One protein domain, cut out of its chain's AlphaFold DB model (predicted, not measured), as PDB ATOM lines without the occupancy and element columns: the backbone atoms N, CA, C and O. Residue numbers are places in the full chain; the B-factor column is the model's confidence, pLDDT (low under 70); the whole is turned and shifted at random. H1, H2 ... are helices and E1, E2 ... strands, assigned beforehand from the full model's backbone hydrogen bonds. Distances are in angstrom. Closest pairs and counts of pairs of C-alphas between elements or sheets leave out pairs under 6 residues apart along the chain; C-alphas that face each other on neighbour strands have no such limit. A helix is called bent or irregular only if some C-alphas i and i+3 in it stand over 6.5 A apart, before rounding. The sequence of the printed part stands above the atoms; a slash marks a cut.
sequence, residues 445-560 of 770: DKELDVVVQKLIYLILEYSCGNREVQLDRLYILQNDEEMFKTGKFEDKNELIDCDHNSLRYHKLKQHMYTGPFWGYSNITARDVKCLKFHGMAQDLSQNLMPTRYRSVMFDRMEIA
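This is residues 445 to 560 of the 770 residues of a protein of Trachymyrmex septentrionalis (UniProt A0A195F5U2). A strongly twisted sheet of four strands, in the order E4, E8, E3, E9, makes the core, with H3 over it. At one end of this sheet the chain kinks from E2 into E3 and from E7 into E8, and there lie the small parallel pair E2 and E7, the hairpin E5 and E6 beside E7, and H1 next to E2; H2 lies beyond the other end, and residues 445 to 454, with E1, stick out as a free arm. The printed part has 116 residues, with three named helices and nine named strands in the order E1, H1, E2, E3, H2, E4, E5, E6, E7, E8, H3, E9; the four-stranded sheet is mixed, and the class is mixed, helices and strands. The whole is only just compact, close to loose, with a radius of gyration of the C-alphas of 15.8 A, and it spans 52 by 42 by 26 A.

The longest strand is E8, residues 528 to 534, which runs 19.0 A from C-alpha 528 at (107.852, 117.573, 76.402) to C-alpha 534 at (103.797, 114.598, 94.715). In the same sheet are E3, residues 473 to 478, 16.0 A long, E4, residues 492 to 496, 11.6 A, and E9, residues 552 to 555, which ends at (109.088, 109.524, 82.606). H3, residues 537 to 544, is 11.9 A long, and H1, residues 455 to 462, is 10.3 A long. H2 holds residues 481 to 486. The shorter strands are E1, residues 450 to 452, beginning at (94.167, 96.931, 81.846), E2, residues 469 to 471, E5, residues 506 to 509, E6, residues 512 to 514, and E7, residues 523 to 525.

In the large sheet E8 and E3 are parallel at 39 degrees, with N 476 and O 529 2.8 A apart, within hydrogen-bond range. E3 and E9 are parallel at 26 degrees, with N 475 and O 553 at 2.8 A. E4 and E8 are antiparallel at 153 degrees, with N 494 and O 532 at 2.9 A. E4 and E9 are the edge strands. H3 is on this sheet, with 23 pairs of C-alphas within 10 A; its closest to E9 are the C-alphas of Leu 544 and Val 552, 6.4 A apart. E8, H3 and E9 form a split strand-helix-strand unit, two strands running the same way with a helix between them in the chain and E3 between them in the sheet, and its crossover is right-handed. E2 runs on into E3 at 54 degrees, and E7 runs on into E8 at 74 degrees. E2 and E7 are parallel at 28 degrees, with N 471 and O 524 at 2.8 A. The closest C-alphas of E6 and E7 are those of Tyr 513 and Ala 525, 5.0 A apart. E5 and E6 are a hairpin, antiparallel at 145 degrees, with N 506 and O 514 at 2.9 A. The closest C-alphas of H1 and E2 are those of Ile 459 and Val 469, 6.1 A apart. H2 is not on the large sheet, and H2 and H3 are apart. E1 pairs with no named strand. In H1 and H2 every O i to N i+4 pair is within hydrogen-bond range; in H3 0 of 4 are, beside 4 of 5 O i to N i+3 pairs. H3 is neither bent nor irregular, but only just: C-alphas 539 and 542 are 6.4 A apart.

The two C-alphas farthest apart are those of Gly 465 and Thr 486, 51.9 A. Without residues 445 to 454, which stand free, the body spans 51 by 29 by 22 A. The printed part has no cut, and no link is long. The mean pLDDT of the printed part is 87.2; residues 445 to 449, 463 to 467 and 500 to 502 are under 70.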
ATOM      1  N   ASP A 445      93.410  90.863  79.887       50.22
ATOM      2  CA  ASP A 445      93.172  90.324  81.221       50.22
ATOM      3  C   ASP A 445      91.891  90.972  81.760       50.22
ATOM      4  O   ASP A 445      91.901  92.094  82.271       50.22
ATOM      5  N   LYS A 446      90.767  90.269  81.571       48.28
ATOM      6  CA  LYS A 446      89.414  90.744  81.901       48.28
ATOM      7  C   LYS A 446      89.219  91.109  83.377       48.28
ATOM      8  O   LYS A 446      88.196  91.694  83.701       48.28
ATOM      9  N   GLU A 447      90.148  90.752  84.268       55.56
ATOM     10  CA  GLU A 447      90.053  91.093  85.693       55.56
ATOM     11  C   GLU A 447      90.891  92.304  86.118       55.56
ATOM     12  O   GLU A 447      90.663  92.839  87.205       55.56
ATOM     13  N   LEU A 448      91.856  92.748  85.308       59.66
ATOM     14  CA  LEU A 448      92.668  93.929  85.622       59.66
ATOM     15  C   LEU A 448      92.085  95.229  85.078       59.66
ATOM     16  O   LEU A 448      92.580  96.278  85.475       59.66
ATOM     17  N   ASP A 449      91.099  95.179  84.176       65.06
ATOM     18  CA  ASP A 449      90.655  96.334  83.374       65.06
ATOM     19  C   ASP A 449      91.841  97.096  82.735       65.06
ATOM     20  O   ASP A 449      91.795  98.304  82.503       65.06
ATOM     21  N   VAL A 450      92.946  96.387  82.452       75.94
ATOM     22  CA  VAL A 450      94.167  96.931  81.846       75.94
ATOM     23  C   VAL A 450      94.541  96.085  80.637       75.94
ATOM     24  O   VAL A 450      94.759  94.879  80.740       75.94
ATOM     25  N   VAL A 451      94.687  96.746  79.489       80.19
ATOM     26  CA  VAL A 451      95.199  96.132  78.261       80.19
ATOM     27  C   VAL A 451      96.694  96.412  78.164       80.19
ATOM     28  O   VAL A 451      97.124  97.552  78.000       80.19
ATOM     29  N   VAL A 452      97.510  95.364  78.262       85.62
ATOM     30  CA  VAL A 452      98.970  95.486  78.163       85.62
ATOM     31  C   VAL A 452      99.427  95.109  76.763       85.62
ATOM     32  O   VAL A 452      99.068  94.058  76.230       85.62
ATOM     33  N   GLN A 453     100.291  95.936  76.178       82.81
ATOM     34  CA  GLN A 453     100.881  95.666  74.875       82.81
ATOM     35  C   GLN A 453     102.393  95.904  74.890       82.81
ATOM     36  O   GLN A 453     102.895  96.847  75.505       82.81
ATOM     37  N   LYS A 454     103.148  95.044  74.193       85.12
ATOM     38  CA  LYS A 454     104.589  95.264  74.002       85.12
ATOM     39  C   LYS A 454     104.807  96.499  73.131       85.12
ATOM     40  O   LYS A 454     104.147  96.657  72.106       85.12
ATOM     41  N   LEU A 455     105.820  97.295  73.473       85.81
ATOM     42  CA  LEU A 455     106.184  98.514  72.744       85.81
ATOM     43  C   LEU A 455     106.391  98.281  71.237       85.81
ATOM     44  O   LEU A 455     106.050  99.140  70.434       85.81
ATOM     45  N   ILE A 456     106.892  97.110  70.826       82.62
ATOM     46  CA  ILE A 456     107.065  96.791  69.402       82.62
ATOM     47  C   ILE A 456     105.742  96.786  68.626       82.62
ATOM     48  O   ILE A 456     105.717  97.223  67.481       82.62
ATOM     49  N   TYR A 457     104.640  96.346  69.237       82.62
ATOM     50  CA  TYR A 457     103.333  96.370  68.581       82.62
ATOM     51  C   TYR A 457     102.776  97.785  68.520       82.62
ATOM     52  O   TYR A 457     102.258  98.162  67.477       82.62
ATOM     53  N   LEU A 458     103.003  98.601  69.557       81.00
ATOM     54  CA  LEU A 458     102.723 100.035  69.487       81.00
ATOM     55  C   LEU A 458     103.466 100.662  68.296       81.00
ATOM     56  O   LEU A 458     102.871 101.400  67.522       81.00
ATOM     57  N   ILE A 459     104.746 100.326  68.094       80.81
ATOM     58  CA  ILE A 459     105.514 100.811  66.939       80.81
ATOM     59  C   ILE A 459     104.881 100.371  65.618       80.81
ATOM     60  O   ILE A 459     104.755 101.184  64.704       80.81
ATOM     61  N   LEU A 460     104.460  99.111  65.507       78.94
ATOM     62  CA  LEU A 460     103.830  98.593  64.293       78.94
ATOM     63  C   LEU A 460     102.472  99.251  64.013       78.94
ATOM     64  O   LEU A 460     102.216  99.623  62.873       78.94
ATOM     65  N   GLU A 461     101.639  99.444  65.036       77.12
ATOM     66  CA  GLU A 461     100.304 100.043  64.917       77.12
ATOM     67  C   GLU A 461     100.338 101.556  64.667       77.12
ATOM     68  O   GLU A 461      99.508 102.084  63.926       77.12
ATOM     69  N   TYR A 462     101.281 102.267  65.290       70.56
ATOM     70  CA  TYR A 462     101.349 103.732  65.249       70.56
ATOM     71  C   TYR A 462     102.277 104.271  64.165       70.56
ATOM     72  O   TYR A 462     102.275 105.477  63.908       70.56
ATOM     73  N   SER A 463     103.068 103.416  63.520       64.81
ATOM     74  CA  SER A 463     103.921 103.870  62.431       64.81
ATOM     75  C   SER A 463     103.142 104.126  61.141       64.81
ATOM     76  O   SER A 463     102.472 103.246  60.606       64.81
ATOM     77  N   CYS A 464     103.282 105.330  60.580       48.91
ATOM     78  CA  CYS A 464     102.905 105.601  59.193       48.91
ATOM     79  C   CYS A 464     104.153 105.526  58.305       48.91
ATOM     80  O   CYS A 464     105.090 106.306  58.467       48.91
ATOM     81  N   GLY A 465     104.169 104.593  57.350       60.22
ATOM     82  CA  GLY A 465     105.247 104.452  56.366       60.22
ATOM     83  C   GLY A 465     106.567 103.953  56.965       60.22
ATOM     84  O   GLY A 465     106.830 102.754  56.981       60.22
ATOM     85  N   ASN A 466     107.399 104.869  57.470       60.66
ATOM     86  CA  ASN A 466     108.826 104.654  57.761       60.66
ATOM     87  C   ASN A 466     109.138 103.985  59.117       60.66
ATOM     88  O   ASN A 466     110.288 104.008  59.549       60.66
ATOM     89  N   ARG A 467     108.156 103.390  59.810       68.19
ATOM     90  CA  ARG A 467     108.338 102.810  61.164       68.19
ATOM     91  C   ARG A 467     108.769 103.819  62.243       68.19
ATOM     92  O   ARG A 467     109.290 103.417  63.279       68.19
ATOM     93  N   GLU A 468     108.546 105.112  62.024       81.44
ATOM     94  CA  GLU A 468     108.765 106.156  63.032       81.44
ATOM     95  C   GLU A 468     107.517 106.321  63.904       81.44
ATOM     96  O   GLU A 468     106.396 106.352  63.394       81.44
ATOM     97  N   VAL A 469     107.714 106.446  65.216       88.19
ATOM     98  CA  VAL A 469     106.645 106.728  66.181       88.19
ATOM     99  C   VAL A 469     106.887 108.094  66.787       88.19
ATOM    100  O   VAL A 469     107.967 108.377  67.309       88.19
ATOM    101  N   GLN A 470     105.865 108.940  66.759       90.12
ATOM    102  CA  GLN A 470     105.881 110.217  67.451       90.12
ATOM    103  C   GLN A 470     104.805 110.224  68.537       90.12
ATOM    104  O   GLN A 470     103.617 110.285  68.232       90.12
ATOM    105  N   LEU A 471     105.234 110.192  69.798       92.69
ATOM    106  CA  LEU A 471     104.366 110.343  70.963       92.69
ATOM    107  C   LEU A 471     103.806 111.768  71.015       92.69
ATOM    108  O   LEU A 471     104.546 112.724  70.779       92.69
ATOM    109  N   ASP A 472     102.532 111.956  71.355       93.31
ATOM    110  CA  ASP A 472     101.928 113.297  71.378       93.31
ATOM    111  C   ASP A 472     102.430 114.139  72.557       93.31
ATOM    112  O   ASP A 472     102.596 115.359  72.440       93.31
ATOM    113  N   ARG A 473     102.663 113.491  73.702       94.44
ATOM    114  CA  ARG A 473     102.982 114.149  74.968       94.44
ATOM    115  C   ARG A 473     103.949 113.312  75.795       94.44
ATOM    116  O   ARG A 473     103.708 112.132  76.027       94.44
ATOM    117  N   LEU A 474     104.994 113.950  76.306       95.56
ATOM    118  CA  LEU A 474     105.879 113.381  77.315       95.56
ATOM    119  C   LEU A 474     105.901 114.282  78.554       95.56
ATOM    120  O   LEU A 474     106.193 115.475  78.446       95.56
ATOM    121  N   TYR A 475     105.595 113.713  79.715       96.19
ATOM    122  CA  TYR A 475     105.720 114.348  81.023       96.19
ATOM    123  C   TYR A 475     106.943 113.792  81.748       96.19
ATOM    124  O   TYR A 475     107.089 112.582  81.862       96.19
ATOM    125  N   ILE A 476     107.815 114.660  82.246       95.25
ATOM    126  CA  ILE A 476     108.954 114.280  83.089       95.25
ATOM    127  C   ILE A 476     108.599 114.661  84.513       95.25
ATOM    128  O   ILE A 476     108.541 115.851  84.834       95.25
ATOM    129  N   LEU A 477     108.354 113.660  85.348       95.50
ATOM    130  CA  LEU A 477     108.034 113.871  86.751       95.50
ATOM    131  C   LEU A 477     109.266 114.410  87.488       95.50
ATOM    132  O   LEU A 477     110.405 114.013  87.220       95.50
ATOM    133  N   GLN A 478     109.040 115.349  88.400       93.38
ATOM    134  CA  GLN A 478     110.073 115.972  89.219       93.38
ATOM    135  C   GLN A 478     109.574 116.152  90.650       93.38
ATOM    136  O   GLN A 478     108.443 116.569  90.880       93.38
ATOM    137  N   ASN A 479     110.450 115.870  91.609       92.00
ATOM    138  CA  ASN A 479     110.188 116.127  93.018       92.00
ATOM    139  C   ASN A 479     110.134 117.633  93.304       92.00
ATOM    140  O   ASN A 479     110.826 118.428  92.664       92.00
ATOM    141  N   ASP A 480     109.367 118.023  94.322       90.62
ATOM    142  CA  ASP A 480     109.435 119.374  94.875       90.62
ATOM    143  C   ASP A 480     110.470 119.454  96.002       90.62
ATOM    144  O   ASP A 480     110.209 119.035  97.128       90.62
ATOM    145  N   GLU A 481     111.649 120.011  95.715       88.75
ATOM    146  CA  GLU A 481     112.740 120.126  96.692       88.75
ATOM    147  C   GLU A 481     112.336 120.841  97.989       88.75
ATOM    148  O   GLU A 481     112.848 120.510  99.060       88.75
ATOM    149  N   GLU A 482     111.410 121.801  97.922       91.00
ATOM    150  CA  GLU A 482     110.959 122.534  99.107       91.00
ATOM    151  C   GLU A 482     110.180 121.639 100.079       91.00
ATOM    152  O   GLU A 482     110.283 121.822 101.295       91.00
ATOM    153  N   MET A 483     109.472 120.616  99.589       92.00
ATOM    154  CA  MET A 483     108.788 119.652 100.461       92.00
ATOM    155  C   MET A 483     109.793 118.846 101.282       92.00
ATOM    156  O   MET A 483     109.619 118.681 102.487       92.00
ATOM    157  N   PHE A 484     110.903 118.429 100.669       89.19
ATOM    158  CA  PHE A 484     111.961 117.691 101.364       89.19
ATOM    159  C   PHE A 484     112.745 118.569 102.346       89.19
ATOM    160  O   PHE A 484     113.143 118.090 103.406       89.19
ATOM    161  N   LYS A 485     112.933 119.861 102.043       92.75
ATOM    162  CA  LYS A 485     113.580 120.813 102.966       92.75
ATOM    163  C   LYS A 485     112.703 121.149 104.171       92.75
ATOM    164  O   LYS A 485     113.209 121.300 105.279       92.75
ATOM    165  N   THR A 486     111.398 121.302 103.957       94.38
ATOM    166  CA  THR A 486     110.458 121.744 105.001       94.38
ATOM    167  C   THR A 486     109.806 120.591 105.764       94.38
ATOM    168  O   THR A 486     109.275 120.813 106.852       94.38
ATOM    169  N   GLY A 487     109.815 119.380 105.201       92.56
ATOM    170  CA  GLY A 487     109.075 118.221 105.703       92.56
ATOM    171  C   GLY A 487     107.555 118.345 105.553       92.56
ATOM    172  O   GLY A 487     106.820 117.567 106.160       92.56
ATOM    173  N   LYS A 488     107.068 119.338 104.798       92.31
ATOM    174  CA  LYS A 488     105.642 119.547 104.534       92.31
ATOM    175  C   LYS A 488     105.300 118.950 103.179       92.31
ATOM    176  O   LYS A 488     105.558 119.563 102.150       92.31
ATOM    177  N   PHE A 489     104.740 117.750 103.215       92.44
ATOM    178  CA  PHE A 489     104.291 117.034 102.030       92.44
ATOM    179  C   PHE A 489     102.824 117.364 101.756       92.44
ATOM    180  O   PHE A 489     101.985 117.268 102.653       92.44
ATOM    181  N   GLU A 490     102.547 117.793 100.532       93.81
ATOM    182  CA  GLU A 490     101.212 118.100 100.022       93.81
ATOM    183  C   GLU A 490     101.098 117.562  98.598       93.81
ATOM    184  O   GLU A 490     102.086 117.561  97.860       93.81
ATOM    185  N   ASP A 491      99.909 117.107  98.212       93.69
ATOM    186  CA  ASP A 491      99.688 116.639  96.850       93.69
ATOM    187  C   ASP A 491      99.897 117.792  95.861       93.69
ATOM    188  O   ASP A 491      99.430 118.919  96.057       93.69
ATOM    189  N   LYS A 492     100.629 117.516  94.785       94.69
ATOM    190  CA  LYS A 492     101.032 118.495  93.783       94.69
ATOM    191  C   LYS A 492     101.059 117.868  92.397       94.69
ATOM    192  O   LYS A 492     101.590 116.782  92.199       94.69
ATOM    193  N   ASN A 493     100.529 118.604  91.425       96.25
ATOM    194  CA  ASN A 493     100.564 118.275  90.003       96.25
ATOM    195  C   ASN A 493     100.685 119.584  89.208       96.25
ATOM    196  O   ASN A 493      99.701 120.154  88.740       96.25
ATOM    197  N   GLU A 494     101.898 120.129  89.154       95.38
ATOM    198  CA  GLU A 494     102.154 121.464  88.615       95.38
ATOM    199  C   GLU A 494     103.043 121.392  87.372       95.38
ATOM    200  O   GLU A 494     104.159 120.867  87.403       95.38
ATOM    201  N   LEU A 495     102.552 121.949  86.264       94.62
ATOM    202  CA  LEU A 495     103.346 122.117  85.053       94.62
ATOM    203  C   LEU A 495     104.398 123.200  85.266       94.62
ATOM    204  O   LEU A 495     104.062 124.352  85.533       94.62
ATOM    205  N   ILE A 496     105.658 122.834  85.061       92.06
ATOM    206  CA  ILE A 496     106.797 123.736  85.201       92.06
ATOM    207  C   ILE A 496     107.645 123.750  83.931       92.06
ATOM    208  O   ILE A 496     107.599 122.829  83.104       92.06
ATOM    209  N   ASP A 497     108.439 124.807  83.785       87.94
ATOM    210  CA  ASP A 497     109.468 124.855  82.758       87.94
ATOM    211  C   ASP A 497     110.531 123.802  83.056       87.94
ATOM    212  O   ASP A 497     111.029 123.669  84.174       87.94
ATOM    213  N   CYS A 498     110.874 123.029  82.032       86.06
ATOM    214  CA  CYS A 498     111.929 122.048  82.160       86.06
ATOM    215  C   CYS A 498     113.291 122.734  82.231       86.06
ATOM    216  O   CYS A 498     113.640 123.507  81.338       86.06
ATOM    217  N   ASP A 499     114.100 122.377  83.225       78.12
ATOM    218  CA  ASP A 499     115.504 122.778  83.260       78.12
ATOM    219  C   ASP A 499     116.276 122.118  82.105       78.12
ATOM    220  O   ASP A 499     116.625 120.939  82.141       78.12
ATOM    221  N   HIS A 500     116.541 122.895  81.054       69.62
ATOM    222  CA  HIS A 500     117.169 122.426  79.820       69.62
ATOM    223  C   HIS A 500     118.541 121.764  80.018       69.62
ATOM    224  O   HIS A 500     118.938 120.963  79.172       69.62
ATOM    225  N   ASN A 501     119.244 122.047  81.118       60.41
ATOM    226  CA  ASN A 501     120.566 121.482  81.390       60.41
ATOM    227  C   ASN A 501     120.518 120.054  81.962       60.41
ATOM    228  O   ASN A 501     121.506 119.328  81.871       60.41
ATOM    229  N   SER A 502     119.384 119.636  82.530       60.81
ATOM    230  CA  SER A 502     119.212 118.339  83.205       60.81
ATOM    231  C   SER A 502     118.268 117.376  82.469       60.81
ATOM    232  O   SER A 502     117.993 116.264  82.937       60.81
ATOM    233  N   LEU A 503     117.791 117.768  81.282       75.62
ATOM    234  CA  LEU A 503     116.915 116.953  80.448       75.62
ATOM    235  C   LEU A 503     117.687 115.894  79.660       75.62
ATOM    236  O   LEU A 503     118.579 116.196  78.871       75.62
ATOM    237  N   ARG A 504     117.238 114.640  79.782       86.56
ATOM    238  CA  ARG A 504     117.648 113.528  78.902       86.56
ATOM    239  C   ARG A 504     117.019 113.606  77.501       86.56
ATOM    240  O   ARG A 504     117.302 112.752  76.667       86.56
ATOM    241  N   TYR A 505     116.143 114.585  77.265       90.31
ATOM    242  CA  TYR A 505     115.416 114.765  76.010       90.31
ATOM    243  C   TYR A 505     115.815 116.081  75.357       90.31
ATOM    244  O   TYR A 505     115.804 117.137  75.994       90.31
ATOM    245  N   HIS A 506     116.131 116.023  74.069       88.81
ATOM    246  CA  HIS A 506     116.677 117.142  73.316       88.81
ATOM    247  C   HIS A 506     115.757 117.485  72.149       88.81
ATOM    248  O   HIS A 506     115.284 116.606  71.423       88.81
ATOM    249  N   LYS A 507     115.500 118.778  71.957       89.38
ATOM    250  CA  LYS A 507     114.679 119.267  70.851       89.38
ATOM    251  C   LYS A 507     115.504 119.262  69.566       89.38
ATOM    252  O   LYS A 507     116.474 120.004  69.467       89.38
ATOM    253  N   LEU A 508     115.109 118.452  68.586       87.06
ATOM    254  CA  LEU A 508     115.779 118.389  67.281       87.06
ATOM    255  C   LEU A 508     115.240 119.449  66.320       87.06
ATOM    256  O   LEU A 508     115.997 120.137  65.644       87.06
ATOM    257  N   LYS A 509     113.915 119.579  66.259       88.38
ATOM    258  CA  LYS A 509     113.218 120.602  65.474       88.38
ATOM    259  C   LYS A 509     111.881 120.925  66.128       88.38
ATOM    260  O   LYS A 509     111.547 120.400  67.195       88.38
ATOM    261  N   GLN A 510     111.119 121.833  65.528       87.75
ATOM    262  CA  GLN A 510     109.785 122.141  66.026       87.75
ATOM    263  C   GLN A 510     108.951 120.853  66.109       87.75
ATOM    264  O   GLN A 510     108.936 120.062  65.170       87.75
ATOM    265  N   HIS A 511     108.297 120.644  67.255       87.94
ATOM    266  CA  HIS A 511     107.465 119.470  67.516       87.94
ATOM    267  C   HIS A 511     108.185 118.117  67.400       87.94
ATOM    268  O   HIS A 511     107.564 117.123  67.038       87.94
ATOM    269  N   MET A 512     109.493 118.063  67.675       91.69
ATOM    270  CA  MET A 512     110.238 116.806  67.661       91.69
ATOM    271  C   MET A 512     111.358 116.807  68.699       91.69
ATOM    272  O   MET A 512     112.367 117.506  68.562       91.69
ATOM    273  N   TYR A 513     111.174 115.982  69.721       93.06
ATOM    274  CA  TYR A 513     112.137 115.696  70.771       93.06
ATOM    275  C   TYR A 513     112.650 114.267  70.623       93.06
ATOM    276  O   TYR A 513     111.867 113.335  70.439       93.06
ATOM    277  N   THR A 514     113.965 114.111  70.719       92.50
ATOM    278  CA  THR A 514     114.640 112.813  70.816       92.50
ATOM    279  C   THR A 514     115.127 112.590  72.245       92.50
ATOM    280  O   THR A 514     115.193 113.530  73.037       92.50
ATOM    281  N   GLY A 515     115.462 111.355  72.586       91.69
ATOM    282  CA  GLY A 515     115.897 110.968  73.917       91.69
ATOM    283  C   GLY A 515     116.196 109.475  73.978       91.69
ATOM    284  O   GLY A 515     116.301 108.832  72.933       91.69
ATOM    285  N   PRO A 516     116.330 108.907  75.184       90.62
ATOM    286  CA  PRO A 516     116.716 107.513  75.343       90.62
ATOM    287  C   PRO A 516     115.680 106.537  74.776       90.62
ATOM    288  O   PRO A 516     116.094 105.538  74.204       90.62
ATOM    289  N   PHE A 517     114.375 106.798  74.960       92.31
ATOM    290  CA  PHE A 517     113.242 105.984  74.476       92.31
ATOM    291  C   PHE A 517     113.521 104.469  74.427       92.31
ATOM    292  O   PHE A 517     113.334 103.818  73.404       92.31
ATOM    293  N   TRP A 518     114.011 103.904  75.537       91.62
ATOM    294  CA  TRP A 518     114.325 102.472  75.678       91.62
ATOM    295  C   TRP A 518     115.322 101.902  74.648       91.62
ATOM    296  O   TRP A 518     115.346 100.699  74.408       91.62
ATOM    297  N   GLY A 519     116.153 102.753  74.042       90.75
ATOM    298  CA  GLY A 519     117.109 102.395  72.991       90.75
ATOM    299  C   GLY A 519     116.550 102.479  71.567       90.75
ATOM    300  O   GLY A 519     117.290 102.235  70.614       90.75
ATOM    301  N   TYR A 520     115.278 102.843  71.393       89.88
ATOM    302  CA  TYR A 520     114.652 102.999  70.084       89.88
ATOM    303  C   TYR A 520     114.911 104.396  69.517       89.88
ATOM    304  O   TYR A 520     114.311 105.383  69.938       89.88
ATOM    305  N   SER A 521     115.778 104.481  68.508       88.56
ATOM    306  CA  SER A 521     116.094 105.740  67.818       88.56
ATOM    307  C   SER A 521     114.950 106.272  66.947       88.56
ATOM    308  O   SER A 521     114.935 107.452  66.605       88.56
ATOM    309  N   ASN A 522     113.990 105.414  66.595       87.94
ATOM    310  CA  ASN A 522     112.821 105.729  65.775       87.94
ATOM    311  C   ASN A 522     111.608 106.217  66.589       87.94
ATOM    312  O   ASN A 522     110.542 106.430  66.010       87.94
ATOM    313  N   ILE A 523     111.746 106.386  67.909       91.69
ATOM    314  CA  ILE A 523     110.713 106.979  68.763       91.69
ATOM    315  C   ILE A 523     111.091 108.429  69.072       91.69
ATOM    316  O   ILE A 523     112.210 108.735  69.484       91.69
ATOM    317  N   THR A 524     110.136 109.333  68.882       93.44
ATOM    318  CA  THR A 524     110.249 110.753  69.232       93.44
ATOM    319  C   THR A 524     109.028 111.206  70.025       93.44
ATOM    320  O   THR A 524     108.005 110.526  70.045       93.44
ATOM    321  N   ALA A 525     109.107 112.371  70.665       93.88
ATOM    322  CA  ALA A 525     107.952 113.029  71.278       93.88
ATOM    323  C   ALA A 525     107.671 114.376  70.604       93.88
ATOM    324  O   ALA A 525     108.590 115.126  70.271       93.88
ATOM    325  N   ARG A 526     106.393 114.707  70.416       93.88
ATOM    326  CA  ARG A 526     105.944 115.967  69.822       93.88
ATOM    327  C   ARG A 526     106.111 117.135  70.786       93.88
ATOM    328  O   ARG A 526     106.509 118.227  70.381       93.88
ATOM    329  N   ASP A 527     105.808 116.912  72.059       91.94
ATOM    330  CA  ASP A 527     105.910 117.923  73.106       91.94
ATOM    331  C   ASP A 527     106.368 117.297  74.426       91.94
ATOM    332  O   ASP A 527     105.915 116.216  74.800       91.94
ATOM    333  N   VAL A 528     107.254 117.998  75.130       93.69
ATOM    334  CA  VAL A 528     107.852 117.573  76.402       93.69
ATOM    335  C   VAL A 528     107.528 118.623  77.456       93.69
ATOM    336  O   VAL A 528     107.728 119.819  77.234       93.69
ATOM    337  N   LYS A 529     107.016 118.182  78.606       93.81
ATOM    338  CA  LYS A 529     106.693 119.025  79.759       93.81
ATOM    339  C   LYS A 529     107.266 118.423  81.028       93.81
ATOM    340  O   LYS A 529     107.327 117.206  81.158       93.81
ATOM    341  N   CYS A 530     107.653 119.276  81.963       94.56
ATOM    342  CA  CYS A 530     108.073 118.845  83.282       94.56
ATOM    343  C   CYS A 530     106.913 119.043  84.242       94.56
ATOM    344  O   CYS A 530     106.185 120.036  84.157       94.56
ATOM    345  N   LEU A 531     106.714 118.051  85.097       95.00
ATOM    346  CA  LEU A 531     105.622 118.020  86.044       95.00
ATOM    347  C   LEU A 531     106.207 117.889  87.439       95.00
ATOM    348  O   LEU A 531     106.727 116.835  87.800       95.00
ATOM    349  N   LYS A 532     106.134 118.968  88.215       94.75
ATOM    350  CA  LYS A 532     106.434 118.904  89.637       94.75
ATOM    351  C   LYS A 532     105.296 118.135  90.300       94.75
ATOM    352  O   LYS A 532     104.148 118.581  90.250       94.75
ATOM    353  N   PHE A 533     105.611 116.966  90.844       95.44
ATOM    354  CA  PHE A 533     104.616 115.995  91.273       95.44
ATOM    355  C   PHE A 533     104.908 115.448  92.669       95.44
ATOM    356  O   PHE A 533     106.044 115.097  92.987       95.44
ATOM    357  N   HIS A 534     103.860 115.369  93.480       96.25
ATOM    358  CA  HIS A 534     103.797 114.598  94.715       96.25
ATOM    359  C   HIS A 534     102.362 114.094  94.850       96.25
ATOM    360  O   HIS A 534     101.440 114.890  94.722       96.25
ATOM    361  N   GLY A 535     102.160 112.799  95.043       95.06
ATOM    362  CA  GLY A 535     100.818 112.228  95.104       95.06
ATOM    363  C   GLY A 535     100.777 110.797  94.595       95.06
ATOM    364  O   GLY A 535     101.814 110.154  94.383       95.06
ATOM    365  N   MET A 536      99.561 110.312  94.400       96.25
ATOM    366  CA  MET A 536      99.258 108.945  94.005       96.25
ATOM    367  C   MET A 536      99.270 108.786  92.481       96.25
ATOM    368  O   MET A 536      99.004 109.731  91.743       96.25
ATOM    369  N   ALA A 537      99.560 107.588  91.974       95.38
ATOM    370  CA  ALA A 537      99.601 107.323  90.534       95.38
ATOM    371  C   ALA A 537      98.291 107.705  89.812       95.38
ATOM    372  O   ALA A 537      98.342 108.246  88.704       95.38
ATOM    373  N   GLN A 538      97.132 107.512  90.449       94.25
ATOM    374  CA  GLN A 538      95.828 107.929  89.926       94.25
ATOM    375  C   GLN A 538      95.721 109.443  89.687       94.25
ATOM    376  O   GLN A 538      95.011 109.869  88.773       94.25
ATOM    377  N   ASP A 539      96.462 110.268  90.432       95.19
ATOM    378  CA  ASP A 539      96.423 111.731  90.311       95.19
ATOM    379  C   ASP A 539      97.075 112.219  89.008       95.19
ATOM    380  O   ASP A 539      96.932 113.385  88.636       95.19
ATOM    381  N   LEU A 540      97.774 111.338  88.282       96.44
ATOM    382  CA  LEU A 540      98.297 111.604  86.939       96.44
ATOM    383  C   LEU A 540      97.244 111.422  85.838       96.44
ATOM    384  O   LEU A 540      97.452 111.876  84.709       96.44
ATOM    385  N   SER A 541      96.095 110.809  86.145       94.25
ATOM    386  CA  SER A 541      95.001 110.619  85.180       94.25
ATOM    387  C   SER A 541      94.516 111.947  84.584       94.25
ATOM    388  O   SER A 541      94.228 112.027  83.388       94.25
ATOM    389  N   GLN A 542      94.543 113.031  85.366       93.44
ATOM    390  CA  GLN A 542      94.189 114.375  84.904       93.44
ATOM    391  C   GLN A 542      95.109 114.905  83.788       93.44
ATOM    392  O   GLN A 542      94.704 115.763  83.000       93.44
ATOM    393  N   ASN A 543      96.342 114.395  83.681       95.75
ATOM    394  CA  ASN A 543      97.299 114.804  82.653       95.75
ATOM    395  C   ASN A 543      97.135 114.024  81.339       95.75
ATOM    396  O   ASN A 543      97.697 114.440  80.324       95.75
ATOM    397  N   LEU A 544      96.371 112.922  81.325       94.31
ATOM    398  CA  LEU A 544      96.205 112.080  80.137       94.31
ATOM    399  C   LEU A 544      95.474 112.804  79.001       94.31
ATOM    400  O   LEU A 544      95.860 112.651  77.847       94.31
ATOM    401  N   MET A 545      94.458 113.616  79.319       91.62
ATOM    402  CA  MET A 545      93.679 114.414  78.353       91.62
ATOM    403  C   MET A 545      93.343 113.641  77.050       91.62
ATOM    404  O   MET A 545      93.794 114.041  75.970       91.62
ATOM    405  N   PRO A 546      92.553 112.551  77.116       89.50
ATOM    406  CA  PRO A 546      92.350 111.619  75.994       89.50
ATOM    407  C   PRO A 546      91.677 112.255  74.768       89.50
ATOM    408  O   PRO A 546      91.879 111.815  73.642       89.50
ATOM    409  N   THR A 547      90.938 113.354  74.951       91.44
ATOM    410  CA  THR A 547      90.363 114.145  73.848       91.44
ATOM    411  C   THR A 547      91.412 114.907  73.031       91.44
ATOM    412  O   THR A 547      91.105 115.423  71.958       91.44
ATOM    413  N   ARG A 548      92.651 115.014  73.533       91.25
ATOM    414  CA  ARG A 548      93.731 115.810  72.938       91.25
ATOM    415  C   ARG A 548      94.956 114.985  72.565       91.25
ATOM    416  O   ARG A 548      95.614 115.309  71.577       91.25
ATOM    417  N   TYR A 549      95.303 113.987  73.370       92.75
ATOM    418  CA  TYR A 549      96.487 113.163  73.159       92.75
ATOM    419  C   TYR A 549      96.066 111.722  72.920       92.75
ATOM    420  O   TYR A 549      95.341 111.141  73.721       92.75
ATOM    421  N   ARG A 550      96.565 111.135  71.832       89.31
ATOM    422  CA  ARG A 550      96.412 109.708  71.563       89.31
ATOM    423  C   ARG A 550      97.473 108.898  72.305       89.31
ATOM    424  O   ARG A 550      97.237 107.751  72.657       89.31
ATOM    425  N   SER A 551      98.651 109.483  72.523       90.94
ATOM    426  CA  SER A 551      99.774 108.832  73.204       90.94
ATOM    427  C   SER A 551     100.443 109.760  74.219       90.94
ATOM    428  O   SER A 551     100.900 110.858  73.887       90.94
ATOM    429  N   VAL A 552     100.516 109.299  75.468       94.50
ATOM    430  CA  VAL A 552     101.148 110.012  76.583       94.50
ATOM    431  C   VAL A 552     102.191 109.109  77.224       94.50
ATOM    432  O   VAL A 552     101.926 107.942  77.495       94.50
ATOM    433  N   MET A 553     103.376 109.656  77.475       95.31
ATOM    434  CA  MET A 553     104.435 108.998  78.233       95.31
ATOM    435  C   MET A 553     104.722 109.795  79.501       95.31
ATOM    436  O   MET A 553     104.940 111.003  79.433       95.31
ATOM    437  N   PHE A 554     104.784 109.109  80.637       96.38
ATOM    438  CA  PHE A 554     105.351 109.651  81.866       96.38
ATOM    439  C   PHE A 554     106.735 109.043  82.078       96.38
ATOM    440  O   PHE A 554     106.890 107.823  82.126       96.38
ATOM    441  N   ASP A 555     107.748 109.894  82.174       95.25
ATOM    442  CA  ASP A 555     109.088 109.524  82.606       95.25
ATOM    443  C   ASP A 555     109.247 109.831  84.099       95.25
ATOM    444  O   ASP A 555     108.657 110.787  84.609       95.25
ATOM    445  N   ARG A 556     110.084 109.044  84.776       94.00
ATOM    446  CA  ARG A 556     110.302 109.066  86.233       94.00
ATOM    447  C   ARG A 556     109.079 108.696  87.079       94.00
ATOM    448  O   ARG A 556     108.768 109.343  88.080       94.00
ATOM    449  N   MET A 557     108.375 107.641  86.668       95.88
ATOM    450  CA  MET A 557     107.187 107.136  87.370       95.88
ATOM    451  C   MET A 557     107.450 106.692  88.813       95.88
ATOM    452  O   MET A 557     106.504 106.603  89.582       95.88
ATOM    453  N   GLU A 558     108.707 106.477  89.215       95.19
ATOM    454  CA  GLU A 558     109.078 106.210  90.610       95.19
ATOM    455  C   GLU A 558     108.770 107.364  91.576       95.19
ATOM    456  O   GLU A 558     108.795 107.161  92.786       95.19
ATOM    457  N   ILE A 559     108.508 108.569  91.061       95.25
ATOM    458  CA  ILE A 559     108.092 109.725  91.869       95.25
ATOM    459  C   ILE A 559     106.633 109.585  92.321       95.25
ATOM    460  O   ILE A 559     106.273 110.095  93.382       95.25
ATOM    461  N   ALA A 560     105.795 108.901  91.539       96.44
ATOM    462  CA  ALA A 560     104.412 108.658  91.916       96.44
ATOM    463  C   ALA A 560     104.313 107.528  92.945       96.44
ATOM    464  O   ALA A 560     104.956 106.486  92.817       96.44
TER     465      ALA A 560